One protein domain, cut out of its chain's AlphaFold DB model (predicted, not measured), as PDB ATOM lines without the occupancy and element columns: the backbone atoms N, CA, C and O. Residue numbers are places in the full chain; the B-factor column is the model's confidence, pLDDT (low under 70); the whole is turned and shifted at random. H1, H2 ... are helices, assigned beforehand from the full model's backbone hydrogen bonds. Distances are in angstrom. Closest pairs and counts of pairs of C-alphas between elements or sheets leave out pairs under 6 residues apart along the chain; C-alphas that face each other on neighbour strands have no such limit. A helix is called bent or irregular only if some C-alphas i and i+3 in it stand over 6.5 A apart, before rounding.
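What this domain is: This is residues 144 to 205 of the 326 residues of an uncharacterized protein of Paroedura picta (UniProt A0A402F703). Three helices of similar length, H2, H3 and H4, make a small up-and-down bundle, their centres set as a triangle, with H4 packed on both H2 and H3. A thin arm, residues 144 to 150 with the short helix H1 in it, sticks out from this bundle. The printed part has 62 residues with four named helices, in the order H1, H2, H3, H4, and no named strand; the class is all helix. The whole is compact, with a radius of gyration of the C-alphas of 12.0 A, and spans 35 by 26 by 18 A.

How they stand to each other: The longest helix, H3, residues 173 to 188, touches H4, residues 192 to 205, with its residues 179 to 186 alone. The closest C-alphas of the two are those of Gly 186 and Leu 192, 6.1 A apart. H3 and H4 form a helical hairpin, running opposite ways at a shallow tilt of 33 degrees, only just short of steep. H2, residues 153 to 166, touches H4, and their closest C-alphas, those of Ser 153 and Leu 192, are 6.7 A apart. H2 and H4 run the same way at a shallow tilt of 22 degrees. H2 and H3 are close but not clearly touching, with the closest C-alphas, those of Ile 157 and Ala 183, 7.2 A apart; they run opposite ways at a shallow tilt of 30 degrees. H1, residues 144 to 148, is apart from H2, H3 and H4. In H1 and H2 every O i to N i+4 pair is within hydrogen-bond range; in H3 11 of 12 are, and in H4 8 of 10.

Where its parts are: H3 measures 23.8 A from C-alpha 173 at (-172.066, 162.335, -5.358) to C-alpha 188; it is neither bent nor irregular, but only just: C-alphas 185 and 188 are 6.3 A apart. H2 measures 20.2 A from first to last C-alpha. H4 measures 19.6 A and ends with C-alpha 205 at (-174.421, 171.450, -20.995); it is only just irregular, with C-alphas 194 and 197 6.54 A apart. H1 measures 6.2 A and begins with C-alpha 144 at (-141.138, 170.379, -21.611).

The domain as a whole: The two C-alphas farthest apart are those of Tyr 145 and Glu 174, 36.9 A. Residues 144 to 150, of which 144 to 148 belong to H1, stand free. The printed part has no cut. The links from H1 to H2 and from H3 to H4 are tight, the link from H2 to H3 is short, and no link is long. The mean pLDDT of the printed part is 81.0, and residues 186 to 191 are under 70.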
ATOM      1  N   GLN A 144    -141.111 170.994 -20.280       83.50
ATOM      2  CA  GLN A 144    -141.138 170.379 -21.611       83.50
ATOM      3  C   GLN A 144    -140.958 168.863 -21.507       83.50
ATOM      4  O   GLN A 144    -141.666 168.103 -22.167       83.50
ATOM      5  N   TYR A 145    -140.074 168.410 -20.611       80.56
ATOM      6  CA  TYR A 145    -139.934 166.987 -20.312       80.56
ATOM      7  C   TYR A 145    -141.224 166.409 -19.724       80.56
ATOM      8  O   TYR A 145    -141.698 165.381 -20.200       80.56
ATOM      9  N   LEU A 146    -141.837 167.077 -18.743       82.12
ATOM     10  CA  LEU A 146    -143.092 166.609 -18.140       82.12
ATOM     11  C   LEU A 146    -144.252 166.540 -19.146       82.12
ATOM     12  O   LEU A 146    -145.090 165.643 -19.046       82.12
ATOM     13  N   GLU A 147    -144.300 167.450 -20.117       81.19
ATOM     14  CA  GLU A 147    -145.281 167.431 -21.208       81.19
ATOM     15  C   GLU A 147    -145.012 166.325 -22.234       81.19
ATOM     16  O   GLU A 147    -145.959 165.779 -22.801       81.19
ATOM     17  N   SER A 148    -143.743 165.954 -22.427       80.81
ATOM     18  CA  SER A 148    -143.335 164.870 -23.328       80.81
ATOM     19  C   SER A 148    -143.667 163.467 -22.798       80.81
ATOM     20  O   SER A 148    -143.707 162.510 -23.571       80.81
ATOM     21  N   ILE A 149    -143.923 163.326 -21.489       83.75
ATOM     22  CA  ILE A 149    -144.249 162.035 -20.875       83.75
ATOM     23  C   ILE A 149    -145.635 161.575 -21.360       83.75
ATOM     24  O   ILE A 149    -146.627 162.278 -21.142       83.75
ATOM     25  N   PRO A 150    -145.746 160.370 -21.953       82.88
ATOM     26  CA  PRO A 150    -147.029 159.807 -22.351       82.88
ATOM     27  C   PRO A 150    -147.985 159.710 -21.157       82.88
ATOM     28  O   PRO A 150    -147.729 159.003 -20.180       82.88
ATOM     29  N   LYS A 151    -149.103 160.435 -21.228       83.44
ATOM     30  CA  LYS A 151    -150.124 160.441 -20.175       83.44
ATOM     31  C   LYS A 151    -150.983 159.189 -20.297       83.44
ATOM     32  O   LYS A 151    -151.553 158.925 -21.353       83.44
ATOM     33  N   SER A 152    -151.097 158.433 -19.208       86.19
ATOM     34  CA  SER A 152    -152.016 157.297 -19.145       86.19
ATOM     35  C   SER A 152    -153.473 157.765 -19.186       86.19
ATOM     36  O   SER A 152    -153.790 158.896 -18.812       86.19
ATOM     37  N   SER A 153    -154.378 156.873 -19.588       81.44
ATOM     38  CA  SER A 153    -155.822 157.131 -19.590       81.44
ATOM     39  C   SER A 153    -156.328 157.621 -18.231       81.44
ATOM     40  O   SER A 153    -157.022 158.633 -18.143       81.44
ATOM     41  N   SER A 154    -155.892 156.969 -17.153       85.50
ATOM     42  CA  SER A 154    -156.227 157.356 -15.781       85.50
ATOM     43  C   SER A 154    -155.731 158.757 -15.426       85.50
ATOM     44  O   SER A 154    -156.452 159.510 -14.779       85.50
ATOM     45  N   TYR A 155    -154.523 159.134 -15.863       87.44
ATOM     46  CA  TYR A 155    -153.984 160.474 -15.615       87.44
ATOM     47  C   TYR A 155    -154.844 161.553 -16.284       87.44
ATOM     48  O   TYR A 155    -155.109 162.595 -15.686       87.44
ATOM     49  N   LEU A 156    -155.321 161.288 -17.502       87.00
ATOM     50  CA  LEU A 156    -156.185 162.210 -18.233       87.00
ATOM     51  C   LEU A 156    -157.576 162.354 -17.588       87.00
ATOM     52  O   LEU A 156    -158.060 163.475 -17.438       87.00
ATOM     53  N   ILE A 157    -158.184 161.249 -17.140       88.94
ATOM     54  CA  ILE A 157    -159.486 161.260 -16.443       88.94
ATOM     55  C   ILE A 157    -159.387 162.032 -15.124       88.94
ATOM     56  O   ILE A 157    -160.216 162.898 -14.850       88.94
ATOM     57  N   ILE A 158    -158.345 161.772 -14.329       89.44
ATOM     58  CA  ILE A 158    -158.103 162.484 -13.064       89.44
ATOM     59  C   ILE A 158    -157.851 163.977 -13.329       89.44
ATOM     60  O   ILE A 158    -158.338 164.829 -12.586       89.44
ATOM     61  N   GLY A 159    -157.125 164.311 -14.401       87.94
ATOM     62  CA  GLY A 159    -156.928 165.691 -14.844       87.94
ATOM     63  C   GLY A 159    -158.253 166.410 -15.106       87.94
ATOM     64  O   GLY A 159    -158.497 167.474 -14.535       87.94
ATOM     65  N   LEU A 160    -159.142 165.792 -15.888       89.06
ATOM     66  CA  LEU A 160    -160.461 166.351 -16.184       89.06
ATOM     67  C   LEU A 160    -161.345 166.455 -14.933       89.06
ATOM     68  O   LEU A 160    -161.987 167.482 -14.720       89.06
ATOM     69  N   GLN A 161    -161.341 165.441 -14.065       89.81
ATOM     70  CA  GLN A 161    -162.064 165.478 -12.792       89.81
ATOM     71  C   GLN A 161    -161.628 166.680 -11.942       89.81
ATOM     72  O   GLN A 161    -162.467 167.392 -11.383       89.81
ATOM     73  N   ASN A 162    -160.322 166.943 -11.867       89.88
ATOM     74  CA  ASN A 162    -159.780 168.080 -11.130       89.88
ATOM     75  C   ASN A 162    -160.213 169.420 -11.739       89.88
ATOM     76  O   ASN A 162    -160.548 170.341 -10.996       89.88
ATOM     77  N   GLU A 163    -160.244 169.540 -13.069       89.38
ATOM     78  CA  GLU A 163    -160.759 170.739 -13.740       89.38
ATOM     79  C   GLU A 163    -162.244 170.972 -13.439       89.38
ATOM     80  O   GLU A 163    -162.626 172.060 -13.010       89.38
ATOM     81  N   LEU A 164    -163.084 169.950 -13.596       87.81
ATOM     82  CA  LEU A 164    -164.526 170.055 -13.353       87.81
ATOM     83  C   LEU A 164    -164.845 170.337 -11.876       87.81
ATOM     84  O   LEU A 164    -165.780 171.081 -11.569       87.81
ATOM     85  N   THR A 165    -164.038 169.801 -10.960       88.38
ATOM     86  CA  THR A 165    -164.130 170.102  -9.523       88.38
ATOM     87  C   THR A 165    -163.757 171.562  -9.248       88.38
ATOM     88  O   THR A 165    -164.491 172.255  -8.545       88.38
ATOM     89  N   LYS A 166    -162.678 172.082  -9.860       88.81
ATOM     90  CA  LYS A 166    -162.290 173.505  -9.758       88.81
ATOM     91  C   LYS A 166    -163.367 174.445 -10.303       88.81
ATOM     92  O   LYS A 166    -163.613 175.490  -9.711       88.81
ATOM     93  N   HIS A 167    -164.044 174.061 -11.384       83.25
ATOM     94  CA  HIS A 167    -165.182 174.807 -11.933       83.25
ATOM     95  C   HIS A 167    -166.483 174.632 -11.127       83.25
ATOM     96  O   HIS A 167    -167.504 175.230 -11.460       83.25
ATOM     97  N   GLY A 168    -166.479 173.829 -10.057       82.19
ATOM     98  CA  GLY A 168    -167.650 173.602  -9.215       82.19
ATOM     99  C   GLY A 168    -168.780 172.845  -9.922       82.19
ATOM    100  O   GLY A 168    -169.951 173.018  -9.559       82.19
ATOM    101  N   LEU A 169    -168.444 172.051 -10.941       82.44
ATOM    102  CA  LEU A 169    -169.370 171.180 -11.665       82.44
ATOM    103  C   LEU A 169    -169.523 169.816 -10.994       82.44
ATOM    104  O   LEU A 169    -170.624 169.288 -10.991       82.44
ATOM    105  N   LEU A 170    -168.454 169.299 -10.385       84.62
ATOM    106  CA  LEU A 170    -168.485 168.081  -9.575       84.62
ATOM    107  C   LEU A 170    -168.556 168.467  -8.098       84.62
ATOM    108  O   LEU A 170    -167.526 168.736  -7.480       84.62
ATOM    109  N   LYS A 171    -169.772 168.572  -7.549       85.88
ATOM    110  CA  LYS A 171    -169.980 168.880  -6.121       85.88
ATOM    111  C   LYS A 171    -170.723 167.764  -5.402       85.88
ATOM    112  O   LYS A 171    -170.410 167.473  -4.251       85.88
ATOM    113  N   ASN A 172    -171.693 167.158  -6.075       87.31
ATOM    114  CA  ASN A 172    -172.540 166.126  -5.502       87.31
ATOM    115  C   ASN A 172    -172.027 164.734  -5.870       87.31
ATOM    116  O   ASN A 172    -171.374 164.549  -6.896       87.31
ATOM    117  N   GLN A 173    -172.384 163.734  -5.059       85.50
ATOM    118  CA  GLN A 173    -172.066 162.335  -5.358       85.50
ATOM    119  C   GLN A 173    -172.631 161.912  -6.720       85.50
ATOM    120  O   GLN A 173    -171.949 161.242  -7.486       85.50
ATOM    121  N   GLU A 174    -173.844 162.352  -7.051       85.75
ATOM    122  CA  GLU A 174    -174.488 162.066  -8.335       85.75
ATOM    123  C   GLU A 174    -173.695 162.620  -9.532       85.75
ATOM    124  O   GLU A 174    -173.579 161.949 -10.557       85.75
ATOM    125  N   ASP A 175    -173.061 163.788  -9.383       85.56
ATOM    126  CA  ASP A 175    -172.220 164.380 -10.429       85.56
ATOM    127  C   ASP A 175    -170.982 163.509 -10.696       85.56
ATOM    128  O   ASP A 175    -170.585 163.324 -11.847       85.56
ATOM    129  N   TYR A 176    -170.388 162.938  -9.638       88.19
ATOM    130  CA  TYR A 176    -169.259 162.014  -9.754       88.19
ATOM    131  C   TYR A 176    -169.663 160.692 -10.410       88.19
ATOM    132  O   TYR A 176    -168.939 160.209 -11.278       88.19
ATOM    133  N   GLU A 177    -170.816 160.124 -10.050       88.62
ATOM    134  CA  GLU A 177    -171.327 158.906 -10.696       88.62
ATOM    135  C   GLU A 177    -171.600 159.140 -12.187       88.62
ATOM    136  O   GLU A 177    -171.219 158.328 -13.031       88.62
ATOM    137  N   ASN A 178    -172.212 160.275 -12.537       86.69
ATOM    138  CA  ASN A 178    -172.479 160.642 -13.927       86.69
ATOM    139  C   ASN A 178    -171.180 160.867 -14.715       86.69
ATOM    140  O   ASN A 178    -171.053 160.387 -15.841       86.69
ATOM    141  N   PHE A 179    -170.184 161.516 -14.109       88.62
ATOM    142  CA  PHE A 179    -168.851 161.664 -14.691       88.62
ATOM    143  C   PHE A 179    -168.180 160.311 -14.953       88.62
ATOM    144  O   PHE A 179    -167.685 160.080 -16.054       88.62
ATOM    145  N   TRP A 180    -168.189 159.395 -13.980       86.88
ATOM    146  CA  TRP A 180    -167.562 158.081 -14.136       86.88
ATOM    147  C   TRP A 180    -168.293 157.186 -15.135       86.88
ATOM    148  O   TRP A 180    -167.627 156.435 -15.843       86.88
ATOM    149  N   LYS A 181    -169.620 157.305 -15.267       86.50
ATOM    150  CA  LYS A 181    -170.378 156.642 -16.342       86.50
ATOM    151  C   LYS A 181    -169.924 157.117 -17.723       86.50
ATOM    152  O   LYS A 181    -169.580 156.288 -18.558       86.50
ATOM    153  N   LEU A 182    -169.838 158.434 -17.928       82.56
ATOM    154  CA  LEU A 182    -169.371 159.023 -19.190       82.56
ATOM    155  C   LEU A 182    -167.900 158.684 -19.480       82.56
ATOM    156  O   LEU A 182    -167.533 158.414 -20.622       82.56
ATOM    157  N   ALA A 183    -167.055 158.664 -18.446       81.56
ATOM    158  CA  ALA A 183    -165.651 158.294 -18.575       81.56
ATOM    159  C   ALA A 183    -165.474 156.808 -18.926       81.56
ATOM    160  O   ALA A 183    -164.600 156.486 -19.719       81.56
ATOM    161  N   GLN A 184    -166.294 155.905 -18.378       81.25
ATOM    162  CA  GLN A 184    -166.241 154.470 -18.687       81.25
ATOM    163  C   GLN A 184    -166.785 154.155 -20.084       81.25
ATOM    164  O   GLN A 184    -166.196 153.346 -20.795       81.25
ATOM    165  N   GLU A 185    -167.851 154.836 -20.507       76.00
ATOM    166  CA  GLU A 185    -168.412 154.706 -21.856       76.00
ATOM    167  C   GLU A 185    -167.381 155.086 -22.938       76.00
ATOM    168  O   GLU A 185    -167.265 154.406 -23.956       76.00
ATOM    169  N   GLY A 186    -166.547 156.101 -22.674       64.38
ATOM    170  CA  GLY A 186    -165.461 156.528 -23.565       64.38
ATOM    171  C   GLY A 186    -164.177 155.685 -23.520       64.38
ATOM    172  O   GLY A 186    -163.323 155.849 -24.385       64.38
ATOM    173  N   VAL A 187    -164.009 154.780 -22.546       64.06
ATOM    174  CA  VAL A 187    -162.801 153.933 -22.405       64.06
ATOM    175  C   VAL A 187    -162.828 152.716 -23.339       64.06
ATOM    176  O   VAL A 187    -161.787 152.111 -23.596       64.06
ATOM    177  N   HIS A 188    -163.986 152.381 -23.912       59.03
ATOM    178  CA  HIS A 188    -164.124 151.298 -24.890       59.03
ATOM    179  C   HIS A 188    -163.686 151.681 -26.321       59.03
ATOM    180  O   HIS A 188    -163.676 150.814 -27.194       59.03
ATOM    181  N   GLY A 189    -163.284 152.938 -26.560       55.31
ATOM    182  CA  GLY A 189    -162.743 153.430 -27.831       55.31
ATOM    183  C   GLY A 189    -161.315 153.965 -27.678       55.31
ATOM    184  O   GLY A 189    -160.961 154.549 -26.657       55.31
ATOM    185  N   SER A 190    -160.481 153.754 -28.693       58.06
ATOM    186  CA  SER A 190    -159.020 153.945 -28.681       58.06
ATOM    187  C   SER A 190    -158.512 155.372 -28.421       58.06
ATOM    188  O   SER A 190    -157.303 155.560 -28.312       58.06
ATOM    189  N   GLU A 191    -159.375 156.378 -28.290       67.06
ATOM    190  CA  GLU A 191    -158.981 157.791 -28.221       67.06
ATOM    191  C   GLU A 191    -159.683 158.531 -27.080       67.06
ATOM    192  O   GLU A 191    -160.360 159.542 -27.246       67.06
ATOM    193  N   LEU A 192    -159.451 158.068 -25.849       72.50
ATOM    194  CA  LEU A 192    -159.891 158.775 -24.641       72.50
ATOM    195  C   LEU A 192    -159.458 160.255 -24.633       72.50
ATOM    196  O   LEU A 192    -160.180 161.102 -24.120       72.50
ATOM    197  N   LYS A 193    -158.303 160.586 -25.225       71.19
ATOM    198  CA  LYS A 193    -157.822 161.970 -25.357       71.19
ATOM    199  C   LYS A 193    -158.779 162.852 -26.175       71.19
ATOM    200  O   LYS A 193    -158.924 164.025 -25.838       71.19
ATOM    201  N   GLU A 194    -159.423 162.300 -27.198       73.88
ATOM    202  CA  GLU A 194    -160.360 163.015 -28.073       73.88
ATOM    203  C   GLU A 194    -161.762 163.116 -27.468       73.88
ATOM    204  O   GLU A 194    -162.451 164.110 -27.668       73.88
ATOM    205  N   MET A 195    -162.147 162.148 -26.632       74.50
ATOM    206  CA  MET A 195    -163.454 162.126 -25.964       74.50
ATOM    207  C   MET A 195    -163.533 163.025 -24.716       74.50
ATOM    208  O   MET A 195    -164.623 163.373 -24.262       74.50
ATOM    209  N   LEU A 196    -162.401 163.413 -24.117       77.38
ATOM    210  CA  LEU A 196    -162.380 164.253 -22.906       77.38
ATOM    211  C   LEU A 196    -162.982 165.657 -23.111       77.38
ATOM    212  O   LEU A 196    -163.751 166.081 -22.244       77.38
ATOM    213  N   PRO A 197    -162.687 166.384 -24.209       78.50
ATOM    214  CA  PRO A 197    -163.386 167.621 -24.553       78.50
ATOM    215  C   PRO A 197    -164.905 167.449 -24.661       78.50
ATOM    216  O   PRO A 197    -165.643 168.296 -24.156       78.50
ATOM    217  N   ASP A 198    -165.378 166.338 -25.225       80.56
ATOM    218  CA  ASP A 198    -166.809 166.060 -25.374       80.56
ATOM    219  C   ASP A 198    -167.478 165.764 -24.031       80.56
ATOM    220  O   ASP A 198    -168.556 166.285 -23.744       80.56
ATOM    221  N   ILE A 199    -166.830 164.980 -23.162       80.06
ATOM    222  CA  ILE A 199    -167.304 164.742 -21.789       80.06
ATOM    223  C   ILE A 199    -167.358 166.067 -21.023       80.06
ATOM    224  O   ILE A 199    -168.350 166.349 -20.347       80.06
ATOM    225  N   LYS A 200    -166.330 166.914 -21.170       81.19
ATOM    226  CA  LYS A 200    -166.308 168.260 -20.591       81.19
ATOM    227  C   LYS A 200    -167.509 169.069 -21.089       81.19
ATOM    228  O   LYS A 200    -168.292 169.534 -20.265       81.19
ATOM    229  N   ALA A 201    -167.710 169.176 -22.402       80.75
ATOM    230  CA  ALA A 201    -168.826 169.909 -23.001       80.75
ATOM    231  C   ALA A 201    -170.198 169.385 -22.538       80.75
ATOM    232  O   ALA A 201    -171.059 170.179 -22.160       80.75
ATOM    233  N   LYS A 202    -170.382 168.060 -22.468       81.19
ATOM    234  CA  LYS A 202    -171.605 167.429 -21.943       81.19
ATOM    235  C   LYS A 202    -171.860 167.808 -20.484       81.19
ATOM    236  O   LYS A 202    -172.978 168.176 -20.141       81.19
ATOM    237  N   MET A 203    -170.835 167.799 -19.632       77.69
ATOM    238  CA  MET A 203    -170.978 168.204 -18.228       77.69
ATOM    239  C   MET A 203    -171.264 169.699 -18.048       77.69
ATOM    240  O   MET A 203    -171.965 170.073 -17.108       77.69
ATOM    241  N   PHE A 204    -170.776 170.552 -18.951       72.88
ATOM    242  CA  PHE A 204    -171.156 171.967 -18.990       72.88
ATOM    243  C   PHE A 204    -172.595 172.170 -19.492       72.88
ATOM    244  O   PHE A 204    -173.292 173.040 -18.977       72.88
ATOM    245  N   ALA A 205    -173.068 171.356 -20.441       70.19
ATOM    246  CA  ALA A 205    -174.421 171.450 -20.995       70.19
ATOM    247  C   ALA A 205    -175.517 170.938 -20.040       70.19
ATOM    248  O   ALA A 205    -176.630 171.457 -20.043       70.19
TER     249      ALA A 205